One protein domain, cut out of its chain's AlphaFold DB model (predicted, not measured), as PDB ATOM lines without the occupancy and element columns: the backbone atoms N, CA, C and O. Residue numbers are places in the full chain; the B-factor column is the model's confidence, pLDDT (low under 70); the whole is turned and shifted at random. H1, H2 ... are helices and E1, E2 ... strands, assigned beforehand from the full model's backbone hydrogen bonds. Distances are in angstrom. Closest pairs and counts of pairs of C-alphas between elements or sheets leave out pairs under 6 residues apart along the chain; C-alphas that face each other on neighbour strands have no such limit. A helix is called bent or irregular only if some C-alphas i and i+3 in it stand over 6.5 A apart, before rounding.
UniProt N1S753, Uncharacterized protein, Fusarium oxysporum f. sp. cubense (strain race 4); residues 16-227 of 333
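This is residues 16 to 227 of the 333 residues of an uncharacterized protein of Fusarium oxysporum f. sp. cubense (strain race 4) (UniProt N1S753). Three long helices, H1, the bent H2 and H4, run lengthwise as a slim bundle, with H2 running against the other two. At one end, the small hairpin E2 E3 sits by the first residues of H1 and the short H3 is by the starts of H1 and H4, and residues 49 to 88, a long stretch with no named element, lead from E3 to H1; at the other end, residues 218 to 227 of H4 stick out. The printed part has 212 residues with three named strands and four named helices, in the order E1 E2 E3 H1 H2 H3 H4; the class is mostly helix, and the sheet E2 - E3 is antiparallel. The whole is loose, with a radius of gyration of the C-alphas of 22.2 A, and elongated, spanning 75 by 39 by 25 A.

E1, residues 27 to 29, pairs with no named strand, but its residues 27 to 28 pair antiparallel with residues 16 to 17. E2, residues 38 to 40, and E3, residues 46 to 48, form a hairpin, with N 39 and O 47 2.9 A apart, within hydrogen-bond range. H1 is residues 89 to 118; its closest C-alpha pair to E2 is Ile 38 and Pro 89, 6.8 A. H2, residues 128 to 165, was assigned as one helix by its hydrogen bonds but is bent, with C-alphas 143 and 146 6.5 A apart; its arms H2a, residues 128 to 143, and H2b, residues 146 to 165, stand at a shallow tilt of 26 degrees. H1 and H2b are near each other, with 9 pairs of C-alphas within 10 A. H3, residues 167 to 174, is irregular, with C-alphas 169 and 172 7.4 A apart. H4, residues 185 to 227, touches H1 at a shallow tilt of 23 degrees, the same way, closest at the C-alphas of Glu 98 and Ile 192, 5.4 A. H4 touches H2b, opposite ways at 29 degrees, a shallow tilt, closest at the C-alphas of Ile 149 and Gln 203, 5.8 A. H1, H2a and H4 form an up-and-down bundle, each running against the one before it; H2a and H4 only just touch, with 3 pairs of C-alphas within 8 A, closest at Asn 142 and Met 210, 6.8 A. H3 and H4 form a helical hairpin and only just touch, with 3 such pairs, closest at Leu 174 and Asp 186, 5.1 A. Every O i to N i+4 pair is within hydrogen-bond range in H1, H2a and H2b; the counts are 2 of 4 in H3 and 38 of 39 in H4.

E1 begins at C-alpha 27, (194.621, 157.762, 238.221). H1 is 43.6 A from first to last C-alpha, H2a 22.9 A and H2b 28.3 A. H4 spans 63.4 A and ends at C-alpha 227, (184.308, 192.572, 227.950).

The C-alphas of Asp 44 and Asn 227, the two farthest apart, are 75.3 A apart. The printed part has no cut, and the link from E3 to H1, 40 residues, is long. The mean pLDDT of the printed part is 75.3; 67 residues are under 70, among them residues 16 to 30, 118 to 134 and 216 to 227.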
ATOM      1  N   TYR A  16     193.827 162.468 244.107       45.28
ATOM      2  CA  TYR A  16     192.912 162.028 243.060       45.28
ATOM      3  C   TYR A  16     193.070 162.890 241.812       45.28
ATOM      4  O   TYR A  16     192.721 164.072 241.838       45.28
ATOM      5  N   LEU A  17     193.464 162.274 240.696       45.78
ATOM      6  CA  LEU A  17     193.130 162.793 239.374       45.78
ATOM      7  C   LEU A  17     191.745 162.245 239.011       45.78
ATOM      8  O   LEU A  17     191.604 161.125 238.516       45.78
ATOM      9  N   LYS A  18     190.696 163.013 239.311       41.38
ATOM     10  CA  LYS A  18     189.319 162.621 238.994       41.38
ATOM     11  C   LYS A  18     189.110 162.717 237.474       41.38
ATOM     12  O   LYS A  18     189.103 163.820 236.935       41.38
ATOM     13  N   SER A  19     188.987 161.572 236.794       45.31
ATOM     14  CA  SER A  19     188.504 161.512 235.405       45.31
ATOM     15  C   SER A  19     186.974 161.493 235.431       45.31
ATOM     16  O   SER A  19     186.397 160.756 236.227       45.31
ATOM     17  N   ASP A  20     186.327 162.347 234.638       48.62
ATOM     18  CA  ASP A  20     184.858 162.518 234.621       48.62
ATOM     19  C   ASP A  20     184.181 161.634 233.558       48.62
ATOM     20  O   ASP A  20     182.960 161.632 233.437       48.62
ATOM     21  N   ASP A  21     184.965 160.880 232.781       46.00
ATOM     22  CA  ASP A  21     184.436 159.916 231.823       46.00
ATOM     23  C   ASP A  21     184.402 158.533 232.480       46.00
ATOM     24  O   ASP A  21     185.439 157.993 232.870       46.00
ATOM     25  N   GLY A  22     183.206 157.957 232.635       46.66
ATOM     26  CA  GLY A  22     182.960 156.707 233.373       46.66
ATOM     27  C   GLY A  22     183.639 155.455 232.797       46.66
ATOM     28  O   GLY A  22     183.403 154.355 233.292       46.66
ATOM     29  N   ASN A  23     184.464 155.621 231.760       48.50
ATOM     30  CA  ASN A  23     185.229 154.585 231.073       48.50
ATOM     31  C   ASN A  23     186.759 154.731 231.209       48.50
ATOM     32  O   ASN A  23     187.468 153.806 230.812       48.50
ATOM     33  N   GLU A  24     187.294 155.830 231.761       49.47
ATOM     34  CA  GLU A  24     188.742 155.962 231.986       49.47
ATOM     35  C   GLU A  24     189.155 155.520 233.400       49.47
ATOM     36  O   GLU A  24     188.519 155.907 234.385       49.47
ATOM     37  N   PRO A  25     190.254 154.754 233.541       49.69
ATOM     38  CA  PRO A  25     190.746 154.335 234.845       49.69
ATOM     39  C   PRO A  25     191.150 155.555 235.681       49.69
ATOM     40  O   PRO A  25     191.934 156.403 235.247       49.69
ATOM     41  N   GLN A  26     190.620 155.628 236.902       55.94
ATOM     42  CA  GLN A  26     190.964 156.659 237.873       55.94
ATOM     43  C   GLN A  26     192.465 156.588 238.182       55.94
ATOM     44  O   GLN A  26     192.996 155.532 238.531       55.94
ATOM     45  N   VAL A  27     193.174 157.704 237.995       56.31
ATOM     46  CA  VAL A  27     194.621 157.762 238.221       56.31
ATOM     47  C   VAL A  27     194.860 158.267 239.636       56.31
ATOM     48  O   VAL A  27     194.455 159.375 239.991       56.31
ATOM     49  N   HIS A  28     195.528 157.444 240.432       63.50
ATOM     50  CA  HIS A  28     195.890 157.758 241.804       63.50
ATOM     51  C   HIS A  28     197.389 158.013 241.894       63.50
ATOM     52  O   HIS A  28     198.188 157.277 241.308       63.50
ATOM     53  N   ILE A  29     197.760 159.070 242.613       67.44
ATOM     54  CA  ILE A  29     199.155 159.380 242.909       67.44
ATOM     55  C   ILE A  29     199.361 159.166 244.400       67.44
ATOM     56  O   ILE A  29     198.684 159.783 245.227       67.44
ATOM     57  N   TYR A  30     200.296 158.280 244.715       69.38
ATOM     58  CA  TYR A  30     200.666 157.924 246.074       69.38
ATOM     59  C   TYR A  30     202.092 158.389 246.329       69.38
ATOM     60  O   TYR A  30     202.992 158.128 245.530       69.38
ATOM     61  N   GLU A  31     202.295 159.071 247.450       71.56
ATOM     62  CA  GLU A  31     203.638 159.259 247.980       71.56
ATOM     63  C   GLU A  31     204.101 157.912 248.545       71.56
ATOM     64  O   GLU A  31     203.463 157.365 249.439       71.56
ATOM     65  N   THR A  32     205.190 157.366 248.003       74.00
ATOM     66  CA  THR A  32     205.821 156.148 248.523       74.00
ATOM     67  C   THR A  32     207.195 156.477 249.080       74.00
ATOM     68  O   THR A  32     207.933 157.299 248.528       74.00
ATOM     69  N   LYS A  33     207.543 155.831 250.192       81.81
ATOM     70  CA  LYS A  33     208.850 155.951 250.833       81.81
ATOM     71  C   LYS A  33     209.574 154.623 250.712       81.81
ATOM     72  O   LYS A  33     209.011 153.572 251.014       81.81
ATOM     73  N   VAL A  34     210.829 154.696 250.282       83.38
ATOM     74  CA  VAL A  34     211.722 153.545 250.179       83.38
ATOM     75  C   VAL A  34     212.966 153.823 251.007       83.38
ATOM     76  O   VAL A  34     213.587 154.874 250.859       83.38
ATOM     77  N   SER A  35     213.346 152.878 251.862       85.44
ATOM     78  CA  SER A  35     214.632 152.893 252.553       85.44
ATOM     79  C   SER A  35     215.330 151.541 252.435       85.44
ATOM     80  O   SER A  35     214.687 150.492 252.342       85.44
ATOM     81  N   CYS A  36     216.662 151.584 252.403       86.69
ATOM     82  CA  CYS A  36     217.511 150.402 252.321       86.69
ATOM     83  C   CYS A  36     218.681 150.512 253.302       86.69
ATOM     84  O   CYS A  36     219.768 150.947 252.911       86.69
ATOM     85  N   PRO A  37     218.481 150.192 254.592       89.25
ATOM     86  CA  PRO A  37     219.595 150.116 255.516       89.25
ATOM     87  C   PRO A  37     220.424 148.865 255.224       89.25
ATOM     88  O   PRO A  37     219.900 147.756 255.106       89.25
ATOM     89  N   ILE A  38     221.734 149.071 255.144       89.69
ATOM     90  CA  ILE A  38     222.729 148.018 254.977       89.69
ATOM     91  C   ILE A  38     223.504 147.911 256.287       89.69
ATOM     92  O   ILE A  38     223.980 148.916 256.816       89.69
ATOM     93  N   THR A  39     223.599 146.705 256.837       91.12
ATOM     94  CA  THR A  39     224.297 146.428 258.096       91.12
ATOM     95  C   THR A  39     225.160 145.187 257.949       91.12
ATOM     96  O   THR A  39     224.800 144.263 257.230       91.12
ATOM     97  N   GLY A  40     226.307 145.152 258.612       89.25
ATOM     98  CA  GLY A  40     227.245 144.045 258.513       89.25
ATOM     99  C   GLY A  40     228.353 144.172 259.539       89.25
ATOM    100  O   GLY A  40     228.537 145.238 260.133       89.25
ATOM    101  N   ILE A  41     229.058 143.069 259.757       86.25
ATOM    102  CA  ILE A  41     230.249 143.038 260.614       86.25
ATOM    103  C   ILE A  41     231.453 143.562 259.822       86.25
ATOM    104  O   ILE A  41     232.261 144.322 260.351       86.25
ATOM    105  N   ASP A  42     231.535 143.188 258.546       85.38
ATOM    106  CA  ASP A  42     232.601 143.545 257.615       85.38
ATOM    107  C   ASP A  42     232.061 143.653 256.170       85.38
ATOM    108  O   ASP A  42     230.849 143.618 255.938       85.38
ATOM    109  N   GLU A  43     232.955 143.861 255.197       82.06
ATOM    110  CA  GLU A  43     232.592 144.020 253.780       82.06
ATOM    111  C   GLU A  43     232.190 142.699 253.101       82.06
ATOM    112  O   GLU A  43     231.565 142.751 252.045       82.06
ATOM    113  N   ASP A  44     232.472 141.548 253.719       81.31
ATOM    114  CA  ASP A  44     232.156 140.212 253.197       81.31
ATOM    115  C   ASP A  44     230.892 139.610 253.848       81.31
ATOM    116  O   ASP A  44     230.253 138.720 253.286       81.31
ATOM    117  N   SER A  45     230.508 140.104 255.029       85.75
ATOM    118  CA  SER A  45     229.407 139.614 255.866       85.75
ATOM    119  C   SER A  45     228.448 140.748 256.224       85.75
ATOM    120  O   SER A  45     228.521 141.359 257.298       85.75
ATOM    121  N   TRP A  46     227.506 141.010 255.320       90.81
ATOM    122  CA  TRP A  46     226.520 142.079 255.443       90.81
ATOM    123  C   TRP A  46     225.139 141.659 254.927       90.81
ATOM    124  O   TRP A  46     224.975 140.654 254.240       90.81
ATOM    125  N   VAL A  47     224.124 142.436 255.299       88.44
ATOM    126  CA  VAL A  47     222.718 142.259 254.936       88.44
ATOM    127  C   VAL A  47     222.120 143.622 254.595       88.44
ATOM    128  O   VAL A  47     222.262 144.583 255.356       88.44
ATOM    129  N   ALA A  48     221.423 143.700 253.463       88.94
ATOM    130  CA  ALA A  48     220.572 144.830 253.109       88.94
ATOM    131  C   ALA A  48     219.109 144.494 253.407       88.94
ATOM    132  O   ALA A  48     218.609 143.440 253.018       88.94
ATOM    133  N   TYR A  49     218.416 145.408 254.079       87.75
ATOM    134  CA  TYR A  49     216.973 145.319 254.289       87.75
ATOM    135  C   TYR A  49     216.262 146.294 253.368       87.75
ATOM    136  O   TYR A  49     216.795 147.358 253.075       87.75
ATOM    137  N   GLN A  50     215.031 145.976 252.973       85.25
ATOM    138  CA  GLN A  50     214.176 146.910 252.256       85.25
ATOM    139  C   GLN A  50     212.946 147.266 253.074       85.25
ATOM    140  O   GLN A  50     212.219 146.381 253.523       85.25
ATOM    141  N   PHE A  51     212.660 148.558 253.175       84.88
ATOM    142  CA  PHE A  51     211.377 149.045 253.658       84.88
ATOM    143  C   PHE A  51     210.736 149.868 252.550       84.88
ATOM    144  O   PHE A  51     211.257 150.913 252.162       84.88
ATOM    145  N   VAL A  52     209.627 149.366 252.017       81.00
ATOM    146  CA  VAL A  52     208.820 150.049 251.003       81.00
ATOM    147  C   VAL A  52     207.434 150.255 251.574       81.00
ATOM    148  O   VAL A  52     206.812 149.308 252.059       81.00
ATOM    149  N   ASP A  53     206.940 151.484 251.487       79.94
ATOM    150  CA  ASP A  53     205.526 151.745 251.710       79.94
ATOM    151  C   ASP A  53     204.717 151.114 250.571       79.94
ATOM    152  O   ASP A  53     204.789 151.560 249.427       79.94
ATOM    153  N   THR A  54     203.989 150.047 250.894       71.94
ATOM    154  CA  THR A  54     203.131 149.282 249.975       71.94
ATOM    155  C   THR A  54     201.649 149.519 250.247       71.94
ATOM    156  O   THR A  54     200.806 148.809 249.711       71.94
ATOM    157  N   SER A  55     201.303 150.533 251.050       66.94
ATOM    158  CA  SER A  55     199.914 150.829 251.432       66.94
ATOM    159  C   SER A  55     198.974 151.078 250.244       66.94
ATOM    160  O   SER A  55     197.763 150.928 250.384       66.94
ATOM    161  N   TYR A  56     199.519 151.414 249.073       65.69
ATOM    162  CA  TYR A  56     198.776 151.617 247.829       65.69
ATOM    163  C   TYR A  56     198.573 150.345 246.989       65.69
ATOM    164  O   TYR A  56     197.890 150.391 245.966       65.69
ATOM    165  N   GLN A  57     199.197 149.227 247.357       64.94
ATOM    166  CA  GLN A  57     199.170 147.987 246.589       64.94
ATOM    167  C   GLN A  57     198.145 147.039 247.226       64.94
ATOM    168  O   GLN A  57     198.428 146.363 248.209       64.94
ATOM    169  N   GLU A  58     196.919 147.037 246.691       57.28
ATOM    170  CA  GLU A  58     195.811 146.204 247.198       57.28
ATOM    171  C   GLU A  58     196.071 144.694 247.024       57.28
ATOM    172  O   GLU A  58     195.533 143.882 247.777       57.28
ATOM    173  N   ASP A  59     196.946 144.321 246.084       56.53
ATOM    174  CA  ASP A  59     197.376 142.945 245.843       56.53
ATOM    175  C   ASP A  59     198.782 142.676 246.401       56.53
ATOM    176  O   ASP A  59     199.676 143.522 246.347       56.53
ATOM    177  N   LYS A  60     198.961 141.451 246.919       50.75
ATOM    178  CA  LYS A  60     200.200 140.939 247.529       50.75
ATOM    179  C   LYS A  60     201.449 141.308 246.715       50.75
ATOM    180  O   LYS A  60     201.392 141.276 245.482       50.75
ATOM    181  N   PRO A  61     202.590 141.574 247.385       53.12
ATOM    182  CA  PRO A  61     203.839 141.876 246.699       53.12
ATOM    183  C   PRO A  61     204.131 140.788 245.666       53.12
ATOM    184  O   PRO A  61     204.043 139.596 245.967       53.12
ATOM    185  N   LEU A  62     204.435 141.217 244.439       53.88
ATOM    186  CA  LEU A  62     204.918 140.347 243.375       53.88
ATOM    187  C   LEU A  62     206.223 139.718 243.863       53.88
ATOM    188  O   LEU A  62     207.291 140.315 243.738       53.88
ATOM    189  N   GLU A  63     206.141 138.522 244.441       55.25
ATOM    190  CA  GLU A  63     207.300 137.648 244.521       55.25
ATOM    191  C   GLU A  63     207.736 137.410 243.082       55.25
ATOM    192  O   GLU A  63     207.048 136.758 242.289       55.25
ATOM    193  N   TYR A  64     208.859 138.016 242.718       56.62
ATOM    194  CA  TYR A  64     209.485 137.724 241.453       56.62
ATOM    195  C   TYR A  64     210.050 136.303 241.549       56.62
ATOM    196  O   TYR A  64     211.164 136.085 242.022       56.62
ATOM    197  N   GLY A  65     209.229 135.325 241.172       59.28
ATOM    198  CA  GLY A  65     209.644 133.932 241.105       59.28
ATOM    199  C   GLY A  65     210.818 133.765 240.143       59.28
ATOM    200  O   GLY A  65     210.924 134.488 239.150       59.28
ATOM    201  N   GLU A  66     211.689 132.804 240.440       67.31
ATOM    202  CA  GLU A  66     212.801 132.446 239.563       67.31
ATOM    203  C   GLU A  66     212.275 132.087 238.169       67.31
ATOM    204  O   GLU A  66     211.403 131.230 238.006       67.31
ATOM    205  N   GLN A  67     212.801 132.759 237.148       64.75
ATOM    206  CA  GLN A  67     212.491 132.468 235.754       64.75
ATOM    207  C   GLN A  67     213.787 132.090 235.050       64.75
ATOM    208  O   GLN A  67     214.729 132.872 235.011       64.75
ATOM    209  N   HIS A  68     213.829 130.886 234.475       67.25
ATOM    210  CA  HIS A  68     214.984 130.382 233.718       67.25
ATOM    211  C   HIS A  68     216.307 130.355 234.517       67.25
ATOM    212  O   HIS A  68     217.373 130.555 233.946       67.25
ATOM    213  N   GLY A  69     216.246 130.110 235.833       70.88
ATOM    214  CA  GLY A  69     217.429 130.046 236.706       70.88
ATOM    215  C   GLY A  69     217.980 131.406 237.154       70.88
ATOM    216  O   GLY A  69     218.944 131.444 237.913       70.88
ATOM    217  N   VAL A  70     217.358 132.507 236.727       73.50
ATOM    218  CA  VAL A  70     217.663 133.864 237.191       73.50
ATOM    219  C   VAL A  70     216.723 134.195 238.341       73.50
ATOM    220  O   VAL A  70     215.497 134.104 238.191       73.50
ATOM    221  N   LYS A  71     217.292 134.585 239.483       81.62
ATOM    222  CA  LYS A  71     216.528 135.019 240.648       81.62
ATOM    223  C   LYS A  71     216.576 136.541 240.714       81.62
ATOM    224  O   LYS A  71     217.565 137.081 241.173       81.62
ATOM    225  N   PRO A  72     215.555 137.273 240.267       80.19
ATOM    226  CA  PRO A  72     215.593 138.736 240.280       80.19
ATOM    227  C   PRO A  72     215.716 139.303 241.702       80.19
ATOM    228  O   PRO A  72     214.970 138.932 242.609       80.19
ATOM    229  N   ASP A  73     216.637 140.246 241.887       80.94
ATOM    230  CA  ASP A  73     216.819 140.944 243.153       80.94
ATOM    231  C   ASP A  73     215.709 141.986 243.369       80.94
ATOM    232  O   ASP A  73     215.656 143.037 242.727       80.94
ATOM    233  N   SER A  74     214.818 141.704 244.320       76.19
ATOM    234  CA  SER A  74     213.706 142.585 244.699       76.19
ATOM    235  C   SER A  74     214.142 144.005 245.101       76.19
ATOM    236  O   SER A  74     213.455 144.982 244.771       76.19
ATOM    237  N   LEU A  75     215.312 144.145 245.733       79.25
ATOM    238  CA  LEU A  75     215.848 145.422 246.207       79.25
ATOM    239  C   LEU A  75     216.221 146.337 245.035       79.25
ATOM    240  O   LEU A  75     215.912 147.531 245.076       79.25
ATOM    241  N   THR A  76     216.752 145.778 243.945       79.00
ATOM    242  CA  THR A  76     217.034 146.506 242.692       79.00
ATOM    243  C   THR A  76     215.822 146.593 241.755       79.00
ATOM    244  O   THR A  76     215.909 147.122 240.649       79.00
ATOM    245  N   GLY A  77     214.652 146.111 242.193       75.00
ATOM    246  CA  GLY A  77     213.439 146.072 241.375       75.00
ATOM    247  C   GLY A  77     213.469 144.997 240.287       75.00
ATOM    248  O   GLY A  77     212.781 145.142 239.281       75.00
ATOM    249  N   GLY A  78     214.271 143.951 240.482       77.25
ATOM    250  CA  GLY A  78     214.424 142.821 239.571       77.25
ATOM    251  C   GLY A  78     215.329 143.092 238.372       77.25
ATOM    252  O   GLY A  78     215.281 142.337 237.405       77.25
ATOM    253  N   LEU A  79     216.127 144.166 238.413       77.81
ATOM    254  CA  LEU A  79     217.046 144.519 237.327       77.81
ATOM    255  C   LEU A  79     218.313 143.648 237.331       77.81
ATOM    256  O   LEU A  79     218.890 143.402 236.274       77.81
ATOM    257  N   PHE A  80     218.719 143.175 238.510       79.25
ATOM    258  CA  PHE A  80     219.886 142.317 238.695       79.25
ATOM    259  C   PHE A  80     219.490 140.915 239.142       79.25
ATOM    260  O   PHE A  80     218.453 140.716 239.776       79.25
ATOM    261  N   ASP A  81     220.343 139.948 238.814       79.56
ATOM    262  CA  ASP A  81     220.237 138.583 239.317       79.56
ATOM    263  C   ASP A  81     220.801 138.517 240.743       79.56
ATOM    264  O   ASP A  81     221.985 138.760 240.966       79.56
ATOM    265  N   ALA A  82     219.959 138.163 241.705       79.94
ATOM    266  CA  ALA A  82     220.317 137.907 243.092       79.94
ATOM    267  C   ALA A  82     221.316 136.747 243.236       79.94
ATOM    268  O   ALA A  82     222.010 136.673 244.247       79.94
ATOM    269  N   ASN A  83     221.419 135.857 242.238       78.19
ATOM    270  CA  ASN A  83     222.429 134.796 242.213       78.19
ATOM    271  C   ASN A  83     223.832 135.309 241.832       78.19
ATOM    272  O   ASN A  83     224.812 134.580 241.990       78.19
ATOM    273  N   LEU A  84     223.946 136.553 241.356       77.62
ATOM    274  CA  LEU A  84     225.205 137.238 241.063       77.62
ATOM    275  C   LEU A  84     225.399 138.387 242.065       77.62
ATOM    276  O   LEU A  84     225.193 139.554 241.714       77.62
ATOM    277  N   PRO A  85     225.763 138.080 243.326       69.31
ATOM    278  CA  PRO A  85     225.807 139.079 244.377       69.31
ATOM    279  C   PRO A  85     226.887 140.120 244.091       69.31
ATOM    280  O   PRO A  85     228.035 139.806 243.770       69.31
ATOM    281  N   ILE A  86     226.507 141.383 244.242       77.69
ATOM    282  CA  ILE A  86     227.456 142.480 244.401       77.69
ATOM    283  C   ILE A  86     228.142 142.253 245.745       77.69
ATOM    284  O   ILE A  86     227.462 142.079 246.751       77.69
ATOM    285  N   TRP A  87     229.469 142.200 245.759       76.69
ATOM    286  CA  TRP A  87     230.199 141.701 246.924       76.69
ATOM    287  C   TRP A  87     230.338 142.739 248.029       76.69
ATOM    288  O   TRP A  87     230.265 142.375 249.197       76.69
ATOM    289  N   THR A  88     230.492 144.021 247.687       83.25
ATOM    290  CA  THR A  88     230.689 145.053 248.707       83.25
ATOM    291  C   THR A  88     229.382 145.790 249.040       83.25
ATOM    292  O   THR A  88     228.617 146.158 248.142       83.25
ATOM    293  N   PRO A  89     229.126 146.093 250.326       86.38
ATOM    294  CA  PRO A  89     227.885 146.746 250.756       86.38
ATOM    295  C   PRO A  89     227.733 148.161 250.180       86.38
ATOM    296  O   PRO A  89     226.630 148.643 249.930       86.38
ATOM    297  N   LYS A  90     228.855 148.843 249.956       85.81
ATOM    298  CA  LYS A  90     228.905 150.202 249.407       85.81
ATOM    299  C   LYS A  90     228.635 150.224 247.896       85.81
ATOM    300  O   LYS A  90     227.902 151.099 247.442       85.81
ATOM    301  N   GLU A  91     229.160 149.260 247.129       85.12
ATOM    302  CA  GLU A  91     228.761 149.062 245.722       85.12
ATOM    303  C   GLU A  91     227.265 148.774 245.631       85.12
ATOM    304  O   GLU A  91     226.561 149.360 244.808       85.12
ATOM    305  N   TYR A  92     226.770 147.909 246.520       86.62
ATOM    306  CA  TYR A  92     225.359 147.555 246.561       86.62
ATOM    307  C   TYR A  92     224.474 148.778 246.805       86.62
ATOM    308  O   TYR A  92     223.484 148.966 246.103       86.62
ATOM    309  N   PHE A  93     224.857 149.648 247.743       87.75
ATOM    310  CA  PHE A  93     224.157 150.905 247.999       87.75
ATOM    311  C   PHE A  93     224.049 151.788 246.748       87.75
ATOM    312  O   PHE A  93     222.964 152.289 246.452       87.75
ATOM    313  N   LEU A  94     225.146 151.966 246.002       88.00
ATOM    314  CA  LEU A  94     225.155 152.792 244.790       88.00
ATOM    315  C   LEU A  94     224.246 152.214 243.702       88.00
ATOM    316  O   LEU A  94     223.450 152.944 243.116       88.00
ATOM    317  N   ILE A  95     224.317 150.903 243.468       86.75
ATOM    318  CA  ILE A  95     223.480 150.221 242.472       86.75
ATOM    319  C   ILE A  95     222.003 150.273 242.878       86.75
ATOM    320  O   ILE A  95     221.140 150.597 242.064       86.75
ATOM    321  N   PHE A  96     221.701 150.018 244.154       88.00
ATOM    322  CA  PHE A  96     220.354 150.163 244.695       88.00
ATOM    323  C   PHE A  96     219.814 151.583 244.474       88.00
ATOM    324  O   PHE A  96     218.681 151.753 244.011       88.00
ATOM    325  N   TYR A  97     220.620 152.599 244.789       87.81
ATOM    326  CA  TYR A  97     220.227 153.996 244.647       87.81
ATOM    327  C   TYR A  97     219.982 154.370 243.181       87.81
ATOM    328  O   TYR A  97     218.942 154.957 242.885       87.81
ATOM    329  N   GLU A  98     220.865 153.965 242.261       88.38
ATOM    330  CA  GLU A  98     220.681 154.147 240.812       88.38
ATOM    331  C   GLU A  98     219.350 153.550 240.345       88.38
ATOM    332  O   GLU A  98     218.532 154.245 239.737       88.38
ATOM    333  N   CYS A  99     219.075 152.297 240.715       86.69
ATOM    334  CA  CYS A  99     217.857 151.602 240.311       86.69
ATOM    335  C   CYS A  99     216.598 152.322 240.802       86.69
ATOM    336  O   CYS A  99     215.615 152.459 240.067       86.69
ATOM    337  N   ARG A 100     216.610 152.800 242.052       85.94
ATOM    338  CA  ARG A 100     215.470 153.518 242.636       85.94
ATOM    339  C   ARG A 100     215.306 154.903 242.038       85.94
ATOM    340  O   ARG A 100     214.179 155.286 241.726       85.94
ATOM    341  N   LEU A 101     216.398 155.618 241.800       86.88
ATOM    342  CA  LEU A 101     216.350 156.922 241.158       86.88
ATOM    343  C   LEU A 101     215.794 156.816 239.733       86.88
ATOM    344  O   LEU A 101     214.909 157.582 239.357       86.88
ATOM    345  N   LYS A 102     216.209 155.795 238.981       87.19
ATOM    346  CA  LYS A 102     215.681 155.493 237.648       87.19
ATOM    347  C   LYS A 102     214.176 155.212 237.655       87.19
ATOM    348  O   LYS A 102     213.455 155.678 236.769       87.19
ATOM    349  N   GLN A 103     213.679 154.474 238.654       84.62
ATOM    350  CA  GLN A 103     212.240 154.230 238.837       84.62
ATOM    351  C   GLN A 103     211.473 155.521 239.150       84.62
ATOM    352  O   GLN A 103     210.403 155.749 238.576       84.62
ATOM    353  N   VAL A 104     212.018 156.365 240.033       83.69
ATOM    354  CA  VAL A 104     211.444 157.678 240.361       83.69
ATOM    355  C   VAL A 104     211.378 158.536 239.105       83.69
ATOM    356  O   VAL A 104     210.296 158.994 238.744       83.69
ATOM    357  N   ARG A 105     212.491 158.670 238.379       86.44
ATOM    358  CA  ARG A 105     212.582 159.419 237.124       86.44
ATOM    359  C   ARG A 105     211.527 158.973 236.113       86.44
ATOM    360  O   ARG A 105     210.756 159.789 235.616       86.44
ATOM    361  N   HIS A 106     211.440 157.668 235.847       85.19
ATOM    362  CA  HIS A 106     210.463 157.115 234.904       85.19
ATOM    363  C   HIS A 106     209.017 157.413 235.317       85.19
ATOM    364  O   HIS A 106     208.172 157.758 234.488       85.19
ATOM    365  N   SER A 107     208.730 157.295 236.613       81.00
ATOM    366  CA  SER A 107     207.407 157.588 237.161       81.00
ATOM    367  C   SER A 107     207.067 159.071 237.019       81.00
ATOM    368  O   SER A 107     205.969 159.397 236.571       81.00
ATOM    369  N   MET A 108     208.021 159.962 237.305       80.75
ATOM    370  CA  MET A 108     207.852 161.408 237.158       80.75
ATOM    371  C   MET A 108     207.631 161.807 235.699       80.75
ATOM    372  O   MET A 108     206.643 162.479 235.410       80.75
ATOM    373  N   HIS A 109     208.446 161.320 234.760       84.31
ATOM    374  CA  HIS A 109     208.224 161.583 233.332       84.31
ATOM    375  C   HIS A 109     206.845 161.128 232.869       84.31
ATOM    376  O   HIS A 109     206.160 161.855 232.155       84.31
ATOM    377  N   ARG A 110     206.399 159.942 233.295       82.88
ATOM    378  CA  ARG A 110     205.074 159.433 232.930       82.88
ATOM    379  C   ARG A 110     203.950 160.312 233.483       82.88
ATOM    380  O   ARG A 110     202.959 160.524 232.784       82.88
ATOM    381  N   LEU A 111     204.083 160.793 234.719       78.62
ATOM    382  CA  LEU A 111     203.106 161.694 235.334       78.62
ATOM    383  C   LEU A 111     203.039 163.026 234.584       78.62
ATOM    384  O   LEU A 111     201.950 163.457 234.210       78.62
ATOM    385  N   VAL A 112     204.193 163.625 234.297       79.62
ATOM    386  CA  VAL A 112     204.302 164.906 233.587       79.62
ATOM    387  C   VAL A 112     203.781 164.797 232.158       79.62
ATOM    388  O   VAL A 112     202.920 165.578 231.765       79.62
ATOM    389  N   ALA A 113     204.197 163.773 231.412       81.75
ATOM    390  CA  ALA A 113     203.710 163.534 230.056       81.75
ATOM    391  C   ALA A 113     202.183 163.368 230.021       81.75
ATOM    392  O   ALA A 113     201.510 163.926 229.159       81.75
ATOM    393  N   ARG A 114     201.607 162.647 230.992       78.06
ATOM    394  CA  ARG A 114     200.149 162.489 231.098       78.06
ATOM    395  C   ARG A 114     199.443 163.809 231.405       78.06
ATOM    396  O   ARG A 114     198.354 164.040 230.885       78.06
ATOM    397  N   LEU A 115     200.031 164.656 232.245       75.62
ATOM    398  CA  LEU A 115     199.485 165.981 232.537       75.62
ATOM    399  C   LEU A 115     199.540 166.887 231.314       75.62
ATOM    400  O   LEU A 115     198.543 167.535 231.012       75.62
ATOM    401  N   PHE A 116     200.651 166.887 230.579       76.38
ATOM    402  CA  PHE A 116     200.794 167.682 229.362       76.38
ATOM    403  C   PHE A 116     199.832 167.237 228.262       76.38
ATOM    404  O   PHE A 116     199.160 168.086 227.690       76.38
ATOM    405  N   LEU A 117     199.641 165.929 228.064       76.38
ATOM    406  CA  LEU A 117     198.619 165.413 227.144       76.38
ATOM    407  C   LEU A 117     197.199 165.869 227.516       76.38
ATOM    408  O   LEU A 117     196.368 166.079 226.640       76.38
ATOM    409  N   ARG A 118     196.899 166.032 228.811       69.38
ATOM    410  CA  ARG A 118     195.599 166.558 229.264       69.38
ATOM    411  C   ARG A 118     195.494 168.077 229.128       69.38
ATOM    412  O   ARG A 118     194.394 168.591 228.949       69.38
ATOM    413  N   LEU A 119     196.618 168.780 229.239       68.25
ATOM    414  CA  LEU A 119     196.726 170.230 229.074       68.25
ATOM    415  C   LEU A 119     196.768 170.672 227.610       68.25
ATOM    416  O   LEU A 119     196.814 171.873 227.369       68.25
ATOM    417  N   GLU A 120     196.731 169.753 226.647       67.12
ATOM    418  CA  GLU A 120     196.758 170.064 225.220       67.12
ATOM    419  C   GLU A 120     195.341 170.067 224.603       67.12
ATOM    420  O   GLU A 120     194.929 169.083 223.991       67.12
ATOM    421  N   PRO A 121     194.544 171.154 224.705       57.12
ATOM    422  CA  PRO A 121     193.384 171.336 223.850       57.12
ATOM    423  C   PRO A 121     193.765 172.229 222.661       57.12
ATOM    424  O   PRO A 121     193.597 173.447 222.705       57.12
ATOM    425  N   TYR A 122     194.237 171.635 221.564       49.62
ATOM    426  CA  TYR A 122     194.291 172.329 220.271       49.62
ATOM    427  C   TYR A 122     192.982 172.115 219.493       49.62
ATOM    428  O   TYR A 122     192.647 170.985 219.149       49.62
ATOM    429  N   GLY A 123     192.266 173.206 219.167       42.97
ATOM    430  CA  GLY A 123     191.288 173.214 218.063       42.97
ATOM    431  C   GLY A 123     189.977 173.995 218.260       42.97
ATOM    432  O   GLY A 123     188.934 173.383 218.440       42.97
ATOM    433  N   ILE A 124     190.035 175.330 218.149       51.94
ATOM    434  CA  ILE A 124     189.133 176.273 217.423       51.94
ATOM    435  C   ILE A 124     187.599 176.276 217.681       51.94
ATOM    436  O   ILE A 124     186.952 177.266 217.344       51.94
ATOM    437  N   VAL A 125     186.977 175.299 218.345       48.66
ATOM    438  CA  VAL A 125     185.543 175.363 218.694       48.66
ATOM    439  C   VAL A 125     185.385 175.431 220.209       48.66
ATOM    440  O   VAL A 125     185.270 174.419 220.899       48.66
ATOM    441  N   GLU A 126     185.389 176.655 220.742       56.75
ATOM    442  CA  GLU A 126     185.139 176.938 222.159       56.75
ATOM    443  C   GLU A 126     183.676 176.643 222.531       56.75
ATOM    444  O   GLU A 126     182.828 177.526 222.643       56.75
ATOM    445  N   SER A 127     183.359 175.370 222.759       65.00
ATOM    446  CA  SER A 127     182.171 175.011 223.528       65.00
ATOM    447  C   SER A 127     182.369 175.421 224.991       65.00
ATOM    448  O   SER A 127     183.427 175.191 225.582       65.00
ATOM    449  N   MET A 128     181.322 175.955 225.625       61.53
ATOM    450  CA  MET A 128     181.285 176.232 227.072       61.53
ATOM    451  C   MET A 128     181.673 175.010 227.925       61.53
ATOM    452  O   MET A 128     182.211 175.164 229.021       61.53
ATOM    453  N   ALA A 129     181.421 173.793 227.429       63.50
ATOM    454  CA  ALA A 129     181.840 172.557 228.089       63.50
ATOM    455  C   ALA A 129     183.368 172.371 228.064       63.50
ATOM    456  O   ALA A 129     183.952 171.966 229.069       63.50
ATOM    457  N   GLN A 130     184.016 172.738 226.955       64.50
ATOM    458  CA  GLN A 130     185.464 172.642 226.776       64.50
ATOM    459  C   GLN A 130     186.192 173.663 227.646       64.50
ATOM    460  O   GLN A 130     187.132 173.304 228.343       64.50
ATOM    461  N   LYS A 131     185.677 174.896 227.731       67.19
ATOM    462  CA  LYS A 131     186.211 175.919 228.641       67.19
ATOM    463  C   LYS A 131     186.193 175.462 230.106       67.19
ATOM    464  O   LYS A 131     187.208 175.550 230.790       67.19
ATOM    465  N   LYS A 132     185.072 174.892 230.570       69.25
ATOM    466  CA  LYS A 132     184.959 174.334 231.932       69.25
ATOM    467  C   LYS A 132     185.876 173.132 232.170       69.25
ATOM    468  O   LYS A 132     186.274 172.887 233.307       69.25
ATOM    469  N   LEU A 133     186.160 172.334 231.138       68.25
ATOM    470  CA  LEU A 133     187.100 171.218 231.233       68.25
ATOM    471  C   LEU A 133     188.540 171.733 231.334       68.25
ATOM    472  O   LEU A 133     189.253 171.332 232.247       68.25
ATOM    473  N   THR A 134     188.930 172.675 230.473       67.56
ATOM    474  CA  THR A 134     190.256 173.303 230.490       67.56
ATOM    475  C   THR A 134     190.528 174.004 231.817       67.56
ATOM    476  O   THR A 134     191.578 173.787 232.407       67.56
ATOM    477  N   GLU A 135     189.568 174.762 232.356       71.06
ATOM    478  CA  GLU A 135     189.693 175.387 233.683       71.06
ATOM    479  C   GLU A 135     189.891 174.346 234.800       71.06
ATOM    480  O   GLU A 135     190.687 174.557 235.718       71.06
ATOM    481  N   ARG A 136     189.205 173.196 234.721       71.56
ATOM    482  CA  ARG A 136     189.375 172.095 235.684       71.56
ATOM    483  C   ARG A 136     190.757 171.455 235.582       71.56
ATOM    484  O   ARG A 136     191.405 171.281 236.610       71.56
ATOM    485  N   VAL A 137     191.211 171.128 234.372       71.31
ATOM    486  CA  VAL A 137     192.532 170.524 234.139       71.31
ATOM    487  C   VAL A 137     193.650 171.487 234.540       71.31
ATOM    488  O   VAL A 137     194.599 171.073 235.199       71.31
ATOM    489  N   LEU A 138     193.511 172.776 234.228       73.69
ATOM    490  CA  LEU A 138     194.468 173.814 234.605       73.69
ATOM    491  C   LEU A 138     194.570 173.967 236.127       73.69
ATOM    492  O   LEU A 138     195.665 174.008 236.678       73.69
ATOM    493  N   LYS A 139     193.429 173.991 236.826       76.81
ATOM    494  CA  LYS A 139     193.395 174.038 238.294       76.81
ATOM    495  C   LYS A 139     194.063 172.811 238.917       76.81
ATOM    496  O   LYS A 139     194.746 172.935 239.931       76.81
ATOM    497  N   GLU A 140     193.866 171.640 238.319       73.38
ATOM    498  CA  GLU A 140     194.487 170.395 238.768       73.38
ATOM    499  C   GLU A 140     196.007 170.409 238.544       73.38
ATOM    500  O   GLU A 140     196.769 170.113 239.464       73.38
ATOM    501  N   ALA A 141     196.460 170.846 237.365       75.12
ATOM    502  CA  ALA A 141     197.877 171.017 237.061       75.12
ATOM    503  C   ALA A 141     198.548 172.013 238.020       75.12
ATOM    504  O   ALA A 141     199.596 171.705 238.581       75.12
ATOM    505  N   ASN A 142     197.908 173.152 238.299       75.94
ATOM    506  CA  ASN A 142     198.426 174.155 239.233       75.94
ATOM    507  C   ASN A 142     198.488 173.661 240.686       75.94
ATOM    508  O   ASN A 142     199.267 174.186 241.476       75.94
ATOM    509  N   ARG A 143     197.701 172.645 241.058       77.94
ATOM    510  CA  ARG A 143     197.822 171.987 242.365       77.94
ATOM    511  C   ARG A 143     199.001 171.013 242.403       77.94
ATOM    512  O   ARG A 143     199.720 170.958 243.396       77.94
ATOM    513  N   PHE A 144     199.176 170.238 241.337       77.19
ATOM    514  CA  PHE A 144     200.106 169.112 241.299       77.19
ATOM    515  C   PHE A 144     201.548 169.498 240.937       77.19
ATOM    516  O   PHE A 144     202.500 168.968 241.519       77.19
ATOM    517  N   LEU A 145     201.723 170.422 239.988       80.62
ATOM    518  CA  LEU A 145     203.039 170.846 239.505       80.62
ATOM    519  C   LEU A 145     203.931 171.378 240.641       80.62
ATOM    520  O   LEU A 145     205.054 170.886 240.754       80.62
ATOM    521  N   PRO A 146     203.467 172.263 241.551       82.25
ATOM    522  CA  PRO A 146     204.312 172.761 242.637       82.25
ATOM    523  C   PRO A 146     204.796 171.657 243.582       82.25
ATOM    524  O   PRO A 146     205.945 171.673 244.017       82.25
ATOM    525  N   GLN A 147     203.935 170.682 243.885       79.62
ATOM    526  CA  GLN A 147     204.284 169.561 244.762       79.62
ATOM    527  C   GLN A 147     205.331 168.653 244.114       79.62
ATOM    528  O   GLN A 147     206.294 168.244 244.763       79.62
ATOM    529  N   THR A 148     205.172 168.382 242.820       80.44
ATOM    530  CA  THR A 148     206.104 167.548 242.050       80.44
ATOM    531  C   THR A 148     207.457 168.227 241.912       80.44
ATOM    532  O   THR A 148     208.479 167.609 242.204       80.44
ATOM    533  N   ILE A 149     207.461 169.520 241.570       84.31
ATOM    534  CA  ILE A 149     208.669 170.348 241.544       84.31
ATOM    535  C   ILE A 149     209.350 170.306 242.913       84.31
ATOM    536  O   ILE A 149     210.536 170.010 242.985       84.31
ATOM    537  N   HIS A 150     208.612 170.519 244.008       85.50
ATOM    538  CA  HIS A 150     209.180 170.480 245.355       85.50
ATOM    539  C   HIS A 150     209.817 169.121 245.692       85.50
ATOM    540  O   HIS A 150     210.922 169.077 246.235       85.50
ATOM    541  N   SER A 151     209.157 168.015 245.339       81.00
ATOM    542  CA  SER A 151     209.698 166.670 245.559       81.00
ATOM    543  C   SER A 151     210.973 166.420 244.749       81.00
ATOM    544  O   SER A 151     211.913 165.822 245.274       81.00
ATOM    545  N   ILE A 152     211.023 166.877 243.495       84.62
ATOM    546  CA  ILE A 152     212.206 166.756 242.633       84.62
ATOM    547  C   ILE A 152     213.346 167.624 243.173       84.62
ATOM    548  O   ILE A 152     214.452 167.119 243.345       84.62
ATOM    549  N   CYS A 153     213.069 168.877 243.547       87.38
ATOM    550  CA  CYS A 153     214.045 169.769 244.177       87.38
ATOM    551  C   CYS A 153     214.680 169.121 245.406       87.38
ATOM    552  O   CYS A 153     215.898 169.129 245.548       87.38
ATOM    553  N   LYS A 154     213.861 168.517 246.274       87.19
ATOM    554  CA  LYS A 154     214.348 167.844 247.478       87.19
ATOM    555  C   LYS A 154     215.239 166.646 247.141       87.19
ATOM    556  O   LYS A 154     216.254 166.452 247.801       87.19
ATOM    557  N   ALA A 155     214.882 165.849 246.132       84.75
ATOM    558  CA  ALA A 155     215.702 164.720 245.695       84.75
ATOM    559  C   ALA A 155     217.063 165.181 245.139       84.75
ATOM    560  O   ALA A 155     218.095 164.626 245.516       84.75
ATOM    561  N   ILE A 156     217.065 166.232 244.313       88.25
ATOM    562  CA  ILE A 156     218.283 166.842 243.760       88.25
ATOM    563  C   ILE A 156     219.149 167.426 244.881       88.25
ATOM    564  O   ILE A 156     220.345 167.165 244.931       88.25
ATOM    565  N   GLU A 157     218.561 168.164 245.825       90.94
ATOM    566  CA  GLU A 157     219.289 168.766 246.948       90.94
ATOM    567  C   GLU A 157     219.948 167.704 247.840       90.94
ATOM    568  O   GLU A 157     221.106 167.848 248.242       90.94
ATOM    569  N   VAL A 158     219.222 166.620 248.133       88.38
ATOM    570  CA  VAL A 158     219.743 165.493 248.914       88.38
ATOM    571  C   VAL A 158     220.914 164.834 248.188       88.38
ATOM    572  O   VAL A 158     221.942 164.587 248.822       88.38
ATOM    573  N   TRP A 159     220.802 164.605 246.876       89.56
ATOM    574  CA  TRP A 159     221.911 164.082 246.080       89.56
ATOM    575  C   TRP A 159     223.107 165.037 246.059       89.56
ATOM    576  O   TRP A 159     224.225 164.616 246.333       89.56
ATOM    577  N   ASP A 160     222.892 166.330 245.821       90.44
ATOM    578  CA  ASP A 160     223.968 167.324 245.775       90.44
ATOM    579  C   ASP A 160     224.704 167.426 247.117       90.44
ATOM    580  O   ASP A 160     225.910 167.677 247.173       90.44
ATOM    581  N   ARG A 161     223.991 167.260 248.236       90.75
ATOM    582  CA  ARG A 161     224.609 167.190 249.563       90.75
ATOM    583  C   ARG A 161     225.431 165.912 249.727       90.75
ATOM    584  O   ARG A 161     226.580 165.999 250.160       90.75
ATOM    585  N   PHE A 162     224.862 164.766 249.364       88.06
ATOM    586  CA  PHE A 162     225.532 163.468 249.435       88.06
ATOM    587  C   PHE A 162     226.797 163.431 248.564       88.06
ATOM    588  O   PHE A 162     227.865 163.064 249.045       88.06
ATOM    589  N   SER A 163     226.713 163.898 247.317       87.62
ATOM    590  CA  SER A 163     227.835 163.943 246.373       87.62
ATOM    591  C   SER A 163     228.991 164.812 246.889       87.62
ATOM    592  O   SER A 163     230.158 164.435 246.794       87.62
ATOM    593  N   ARG A 164     228.684 165.947 247.531       86.19
ATOM    594  CA  ARG A 164     229.710 166.862 248.060       86.19
ATOM    595  C   ARG A 164     230.393 166.370 249.331       86.19
ATOM    596  O   ARG A 164     231.573 166.651 249.519       86.19
ATOM    597  N   ILE A 165     229.651 165.725 250.227       86.31
ATOM    598  CA  ILE A 165     230.136 165.396 251.575       86.31
ATOM    599  C   ILE A 165     230.476 163.912 251.673       86.31
ATOM    600  O   ILE A 165     231.587 163.543 252.052       86.31
ATOM    601  N   ASP A 166     229.523 163.060 251.312       85.06
ATOM    602  CA  ASP A 166     229.545 161.651 251.679       85.06
ATOM    603  C   ASP A 166     230.217 160.768 250.617       85.06
ATOM    604  O   ASP A 166     230.734 159.692 250.922       85.06
ATOM    605  N   LEU A 167     230.307 161.243 249.372       83.88
ATOM    606  CA  LEU A 167     230.947 160.515 248.272       83.88
ATOM    607  C   LEU A 167     232.452 160.298 248.506       83.88
ATOM    608  O   LEU A 167     233.023 159.306 248.047       83.88
ATOM    609  N   ALA A 168     233.091 161.159 249.304       82.81
ATOM    610  CA  ALA A 168     234.475 160.977 249.736       82.81
ATOM    611  C   ALA A 168     234.678 159.662 250.516       82.81
ATOM    612  O   ALA A 168     235.710 159.006 250.342       82.81
ATOM    613  N   TYR A 169     233.682 159.221 251.297       79.06
ATOM    614  CA  TYR A 169     233.723 157.936 252.009       79.06
ATOM    615  C   TYR A 169     233.679 156.727 251.064       79.06
ATOM    616  O   TYR A 169     234.084 155.628 251.447       79.06
ATOM    617  N   LEU A 170     233.236 156.927 249.819       81.81
ATOM    618  CA  LEU A 170     233.183 155.900 248.777       81.81
ATOM    619  C   LEU A 170     234.407 155.922 247.850       81.81
ATOM    620  O   LEU A 170     234.571 155.023 247.027       81.81
ATOM    621  N   SER A 171     235.314 156.893 248.007       76.94
ATOM    622  CA  SER A 171     236.470 157.096 247.118       76.94
ATOM    623  C   SER A 171     237.384 155.874 246.974       76.94
ATOM    624  O   SER A 171     237.931 155.646 245.898       76.94
ATOM    625  N   ASN A 172     237.524 155.061 248.026       77.12
ATOM    626  CA  ASN A 172     238.326 153.836 247.989       77.12
ATOM    627  C   ASN A 172     237.761 152.795 247.016       77.12
ATOM    628  O   ASN A 172     238.525 152.086 246.373       77.12
ATOM    629  N   ILE A 173     236.438 152.739 246.880       76.62
ATOM    630  CA  ILE A 173     235.747 151.787 246.007       76.62
ATOM    631  C   ILE A 173     235.639 152.338 244.593       76.62
ATOM    632  O   ILE A 173     235.833 151.597 243.637       76.62
ATOM    633  N   LEU A 174     235.439 153.651 244.456       72.69
ATOM    634  CA  LEU A 174     235.464 154.341 243.162       72.69
ATOM    635  C   LEU A 174     236.817 154.216 242.448       72.69
ATOM    636  O   LEU A 174     236.873 154.250 241.227       72.69
ATOM    637  N   LYS A 175     237.911 154.070 243.204       69.81
ATOM    638  CA  LYS A 175     239.258 153.827 242.667       69.81
ATOM    639  C   LYS A 175     239.581 152.346 242.487       69.81
ATOM    640  O   LYS A 175     240.593 152.027 241.867       69.81
ATOM    641  N   SER A 176     238.789 151.451 243.079       64.50
ATOM    642  CA  SER A 176     239.047 150.021 242.986       64.50
ATOM    643  C   SER A 176     238.447 149.492 241.691       64.50
ATOM    644  O   SER A 176     237.236 149.543 241.485       64.50
ATOM    645  N   ASP A 177     239.304 148.960 240.829       57.09
ATOM    646  CA  ASP A 177     238.914 148.297 239.586       57.09
ATOM    647  C   ASP A 177     238.426 146.871 239.918       57.09
ATOM    648  O   ASP A 177     239.033 145.848 239.579       57.09
ATOM    649  N   SER A 178     237.370 146.797 240.733       57.00
ATOM    650  CA  SER A 178     236.762 145.546 241.169       57.00
ATOM    651  C   SER A 178     236.060 144.908 239.973       57.00
ATOM    652  O   SER A 178     234.892 145.155 239.697       57.00
ATOM    653  N   LYS A 179     236.760 144.011 239.269       57.97
ATOM    654  CA  LYS A 179     236.192 143.183 238.183       57.97
ATOM    655  C   LYS A 179     235.061 142.245 238.640       57.97
ATOM    656  O   LYS A 179     234.589 141.436 237.844       57.97
ATOM    657  N   LYS A 180     234.689 142.272 239.924       63.12
ATOM    658  CA  LYS A 180     233.693 141.383 240.527       63.12
ATOM    659  C   LYS A 180     232.277 141.958 240.507       63.12
ATOM    660  O   LYS A 180     231.344 141.184 240.699       63.12
ATOM    661  N   SER A 181     232.097 143.265 240.302       64.19
ATOM    662  CA  SER A 181     230.766 143.876 240.269       64.19
ATOM    663  C   SER A 181     230.181 143.893 238.844       64.19
ATOM    664  O   SER A 181     230.918 144.054 237.869       64.19
ATOM    665  N   PRO A 182     228.850 143.749 238.683       66.56
ATOM    666  CA  PRO A 182     228.188 143.885 237.381       66.56
ATOM    667  C   PRO A 182     228.314 145.292 236.779       66.56
ATOM    668  O   PRO A 182     228.320 145.452 235.559       66.56
ATOM    669  N   ILE A 183     228.393 146.315 237.638       71.44
ATOM    670  CA  ILE A 183     228.582 147.717 237.261       71.44
ATOM    671  C   ILE A 183     229.730 148.293 238.101       71.44
ATOM    672  O   ILE A 183     229.644 148.264 239.331       71.44
ATOM    673  N   PRO A 184     230.781 148.836 237.460       77.94
ATOM    674  CA  PRO A 184     231.834 149.580 238.145       77.94
ATOM    675  C   PRO A 184     231.270 150.760 238.950       77.94
ATOM    676  O   PRO A 184     230.338 151.432 238.508       77.94
ATOM    677  N   SER A 185     231.814 151.023 240.138       79.38
ATOM    678  CA  SER A 185     231.256 152.039 241.047       79.38
ATOM    679  C   SER A 185     231.321 153.461 240.490       79.38
ATOM    680  O   SER A 185     230.401 154.246 240.701       79.38
ATOM    681  N   ASP A 186     232.381 153.793 239.755       79.62
ATOM    682  CA  ASP A 186     232.524 155.053 239.019       79.62
ATOM    683  C   ASP A 186     231.419 155.204 237.961       79.62
ATOM    684  O   ASP A 186     230.776 156.252 237.842       79.62
ATOM    685  N   LYS A 187     231.111 154.112 237.256       84.31
ATOM    686  CA  LYS A 187     230.012 154.068 236.296       84.31
ATOM    687  C   LYS A 187     228.649 154.214 236.975       84.31
ATOM    688  O   LYS A 187     227.792 154.913 236.454       84.31
ATOM    689  N   ALA A 188     228.442 153.607 238.143       84.06
ATOM    690  CA  ALA A 188     227.200 153.777 238.895       84.06
ATOM    691  C   ALA A 188     226.987 155.242 239.315       84.06
ATOM    692  O   ALA A 188     225.886 155.760 239.155       84.06
ATOM    693  N   VAL A 189     228.034 155.936 239.778       86.44
ATOM    694  CA  VAL A 189     227.951 157.366 240.129       86.44
ATOM    695  C   VAL A 189     227.611 158.220 238.912       86.44
ATOM    696  O   VAL A 189     226.671 159.002 238.979       86.44
ATOM    697  N   THR A 190     228.309 158.031 237.789       87.69
ATOM    698  CA  THR A 190     228.017 158.784 236.552       87.69
ATOM    699  C   THR A 190     226.612 158.519 236.014       87.69
ATOM    700  O   THR A 190     225.955 159.439 235.539       87.69
ATOM    701  N   MET A 191     226.103 157.288 236.139       88.25
ATOM    702  CA  MET A 191     224.707 156.982 235.820       88.25
ATOM    703  C   MET A 191     223.750 157.722 236.757       88.25
ATOM    704  O   MET A 191     222.761 158.270 236.289       88.25
ATOM    705  N   ILE A 192     224.029 157.775 238.060       89.38
ATOM    706  CA  ILE A 192     223.199 158.530 239.006       89.38
ATOM    707  C   ILE A 192     223.206 160.027 238.669       89.38
ATOM    708  O   ILE A 192     222.146 160.644 238.682       89.38
ATOM    709  N   GLU A 193     224.366 160.602 238.349       90.94
ATOM    710  CA  GLU A 193     224.487 162.003 237.926       90.94
ATOM    711  C   GLU A 193     223.643 162.284 236.677       90.94
ATOM    712  O   GLU A 193     222.833 163.206 236.698       90.94
ATOM    713  N   ASP A 194     223.722 161.423 235.662       91.81
ATOM    714  CA  ASP A 194     222.895 161.499 234.451       91.81
ATOM    715  C   ASP A 194     221.387 161.446 234.771       91.81
ATOM    716  O   ASP A 194     220.601 162.264 234.294       91.81
ATOM    717  N   GLN A 195     220.964 160.551 235.675       89.56
ATOM    718  CA  GLN A 195     219.568 160.500 236.130       89.56
ATOM    719  C   GLN A 195     219.127 161.778 236.868       89.56
ATOM    720  O   GLN A 195     217.961 162.170 236.772       89.56
ATOM    721  N   ILE A 196     220.021 162.407 237.636       90.94
ATOM    722  CA  ILE A 196     219.753 163.670 238.336       90.94
ATOM    723  C   ILE A 196     219.670 164.832 237.347       90.94
ATOM    724  O   ILE A 196     218.790 165.680 237.498       90.94
ATOM    725  N   ASP A 197     220.530 164.864 236.333       91.38
ATOM    726  CA  ASP A 197     220.505 165.889 235.291       91.38
ATOM    727  C   ASP A 197     219.206 165.830 234.482       91.38
ATOM    728  O   ASP A 197     218.545 166.852 234.300       91.38
ATOM    729  N   GLU A 198     218.735 164.634 234.128       90.38
ATOM    730  CA  GLU A 198     217.418 164.478 233.501       90.38
ATOM    731  C   GLU A 198     216.266 164.949 234.412       90.38
ATOM    732  O   GLU A 198     215.287 165.538 233.945       90.38
ATOM    733  N   LEU A 199     216.366 164.736 235.731       89.25
ATOM    734  CA  LEU A 199     215.387 165.265 236.686       89.25
ATOM    735  C   LEU A 199     215.424 166.801 236.775       89.25
ATOM    736  O   LEU A 199     214.365 167.410 236.952       89.25
ATOM    737  N   ARG A 200     216.599 167.430 236.636       90.88
ATOM    738  CA  ARG A 200     216.745 168.898 236.554       90.88
ATOM    739  C   ARG A 200     216.091 169.445 235.288       90.88
ATOM    740  O   ARG A 200     215.367 170.439 235.359       90.88
ATOM    741  N   ASP A 201     216.282 168.779 234.153       90.19
ATOM    742  CA  ASP A 201     215.629 169.148 232.893       90.19
ATOM    743  C   ASP A 201     214.102 169.066 233.021       90.19
ATOM    744  O   ASP A 201     213.378 170.000 232.661       90.19
ATOM    745  N   LEU A 202     213.605 167.980 233.618       87.69
ATOM    746  CA  LEU A 202     212.180 167.771 233.859       87.69
ATOM    747  C   LEU A 202     211.589 168.812 234.835       87.69
ATOM    748  O   LEU A 202     210.458 169.274 234.653       87.69
ATOM    749  N   GLN A 203     212.348 169.212 235.861       87.69
ATOM    750  CA  GLN A 203     211.986 170.307 236.767       87.69
ATOM    751  C   GLN A 203     211.826 171.628 236.002       87.69
ATOM    752  O   GLN A 203     210.832 172.335 236.200       87.69
ATOM    753  N   LEU A 204     212.789 171.958 235.137       87.00
ATOM    754  CA  LEU A 204     212.774 173.186 234.346       87.00
ATOM    755  C   LEU A 204     211.557 173.226 233.416       87.00
ATOM    756  O   LEU A 204     210.866 174.242 233.341       87.00
ATOM    757  N   GLU A 205     211.250 172.106 232.761       86.00
ATOM    758  CA  GLU A 205     210.087 171.979 231.881       86.00
ATOM    759  C   GLU A 205     208.773 172.243 232.633       86.00
ATOM    760  O   GLU A 205     207.948 173.052 232.200       86.00
ATOM    761  N   MET A 206     208.595 171.630 233.808       84.44
ATOM    762  CA  MET A 206     207.416 171.868 234.647       84.44
ATOM    763  C   MET A 206     207.304 173.318 235.121       84.44
ATOM    764  O   MET A 206     206.194 173.850 235.191       84.44
ATOM    765  N   GLN A 207     208.427 173.967 235.436       85.69
ATOM    766  CA  GLN A 207     208.440 175.361 235.873       85.69
ATOM    767  C   GLN A 207     208.022 176.313 234.746       85.69
ATOM    768  O   GLN A 207     207.202 177.201 234.978       85.69
ATOM    769  N   ILE A 208     208.509 176.079 233.523       83.38
ATOM    770  CA  ILE A 208     208.106 176.837 232.329       83.38
ATOM    771  C   ILE A 208     206.601 176.683 232.080       83.38
ATOM    772  O   ILE A 208     205.903 177.664 231.820       83.38
ATOM    773  N   VAL A 209     206.071 175.460 232.178       80.12
ATOM    774  CA  VAL A 209     204.633 175.221 231.979       80.12
ATOM    775  C   VAL A 209     203.795 175.895 233.064       80.12
ATOM    776  O   VAL A 209     202.777 176.507 232.748       80.12
ATOM    777  N   MET A 210     204.226 175.846 234.325       79.69
ATOM    778  CA  MET A 210     203.545 176.530 235.428       79.69
ATOM    779  C   MET A 210     203.500 178.053 235.218       79.69
ATOM    780  O   MET A 210     202.447 178.661 235.398       79.69
ATOM    781  N   GLU A 211     204.600 178.666 234.774       80.94
ATOM    782  CA  GLU A 211     204.651 180.105 234.486       80.94
ATOM    783  C   GLU A 211     203.709 180.493 233.334       80.94
ATOM    784  O   GLU A 211     202.912 181.427 233.461       80.94
ATOM    785  N   ASN A 212     203.729 179.734 232.236       77.00
ATOM    786  CA  ASN A 212     202.838 179.963 231.096       77.00
ATOM    787  C   ASN A 212     201.356 179.807 231.476       77.00
ATOM    788  O   ASN A 212     200.499 180.576 231.022       77.00
ATOM    789  N   ASN A 213     201.051 178.833 232.332       73.56
ATOM    790  CA  ASN A 213     199.710 178.600 232.858       73.56
ATOM    791  C   ASN A 213     199.225 179.773 233.719       73.56
ATOM    792  O   ASN A 213     198.094 180.229 233.544       73.56
ATOM    793  N   ASP A 214     200.073 180.309 234.599       72.62
ATOM    794  CA  ASP A 214     199.741 181.466 235.438       72.62
ATOM    795  C   ASP A 214     199.505 182.736 234.609       72.62
ATOM    796  O   ASP A 214     198.564 183.494 234.879       72.62
ATOM    797  N   VAL A 215     200.314 182.962 233.568       73.00
ATOM    798  CA  VAL A 215     200.112 184.072 232.622       73.00
ATOM    799  C   VAL A 215     198.771 183.922 231.902       73.00
ATOM    800  O   VAL A 215     197.984 184.870 231.856       73.00
ATOM    801  N   THR A 216     198.466 182.717 231.419       68.56
ATOM    802  CA  THR A 216     197.207 182.416 230.725       68.56
ATOM    803  C   THR A 216     196.001 182.611 231.648       68.56
ATOM    804  O   THR A 216     195.021 183.246 231.255       68.56
ATOM    805  N   ALA A 217     196.078 182.151 232.900       67.19
ATOM    806  CA  ALA A 217     195.016 182.326 233.889       67.19
ATOM    807  C   ALA A 217     194.754 183.810 234.201       67.19
ATOM    808  O   ALA A 217     193.601 184.248 234.247       67.19
ATOM    809  N   ARG A 218     195.816 184.617 234.351       67.25
ATOM    810  CA  ARG A 218     195.696 186.074 234.538       67.25
ATOM    811  C   ARG A 218     195.091 186.760 233.317       67.25
ATOM    812  O   ARG A 218     194.242 187.637 233.470       67.25
ATOM    813  N   GLN A 219     195.485 186.350 232.115       65.75
ATOM    814  CA  GLN A 219     194.961 186.910 230.871       65.75
ATOM    815  C   GLN A 219     193.479 186.568 230.663       65.75
ATOM    816  O   GLN A 219     192.700 187.436 230.266       65.75
ATOM    817  N   GLN A 220     193.052 185.351 231.007       63.31
ATOM    818  CA  GLN A 220     191.639 184.960 230.984       63.31
ATOM    819  C   GLN A 220     190.802 185.730 232.015       63.31
ATOM    820  O   GLN A 220     189.711 186.204 231.686       63.31
ATOM    821  N   ALA A 221     191.318 185.923 233.234       61.00
ATOM    822  CA  ALA A 221     190.660 186.749 234.247       61.00
ATOM    823  C   ALA A 221     190.531 188.219 233.796       61.00
ATOM    824  O   ALA A 221     189.484 188.843 233.985       61.00
ATOM    825  N   GLY A 222     191.564 188.755 233.137       59.69
ATOM    826  CA  GLY A 222     191.553 190.098 232.554       59.69
ATOM    827  C   GLY A 222     190.563 190.252 231.395       59.69
ATOM    828  O   GLY A 222     189.843 191.246 231.340       59.69
ATOM    829  N   SER A 223     190.460 189.248 230.517       59.00
ATOM    830  CA  SER A 223     189.539 189.253 229.368       59.00
ATOM    831  C   SER A 223     188.064 189.346 229.784       59.00
ATOM    832  O   SER A 223     187.270 190.055 229.159       59.00
ATOM    833  N   GLY A 224     187.692 188.691 230.890       60.31
ATOM    834  CA  GLY A 224     186.353 188.827 231.464       60.31
ATOM    835  C   GLY A 224     186.036 190.280 231.821       60.31
ATOM    836  O   GLY A 224     184.983 190.788 231.447       60.31
ATOM    837  N   MET A 225     186.979 190.972 232.468       59.59
ATOM    838  CA  MET A 225     186.835 192.380 232.847       59.59
ATOM    839  C   MET A 225     186.785 193.303 231.618       59.59
ATOM    840  O   MET A 225     185.961 194.218 231.573       59.59
ATOM    841  N   THR A 226     187.609 193.060 230.592       62.56
ATOM    842  CA  THR A 226     187.625 193.895 229.378       62.56
ATOM    843  C   THR A 226     186.318 193.825 228.600       62.56
ATOM    844  O   THR A 226     185.916 194.833 228.032       62.56
ATOM    845  N   ASN A 227     185.609 192.691 228.616       66.00
ATOM    846  CA  ASN A 227     184.308 192.572 227.950       66.00
ATOM    847  C   ASN A 227     183.230 193.437 228.623       66.00
ATOM    848  O   ASN A 227     182.410 194.039 227.930       66.00
TER     849      ASN A 227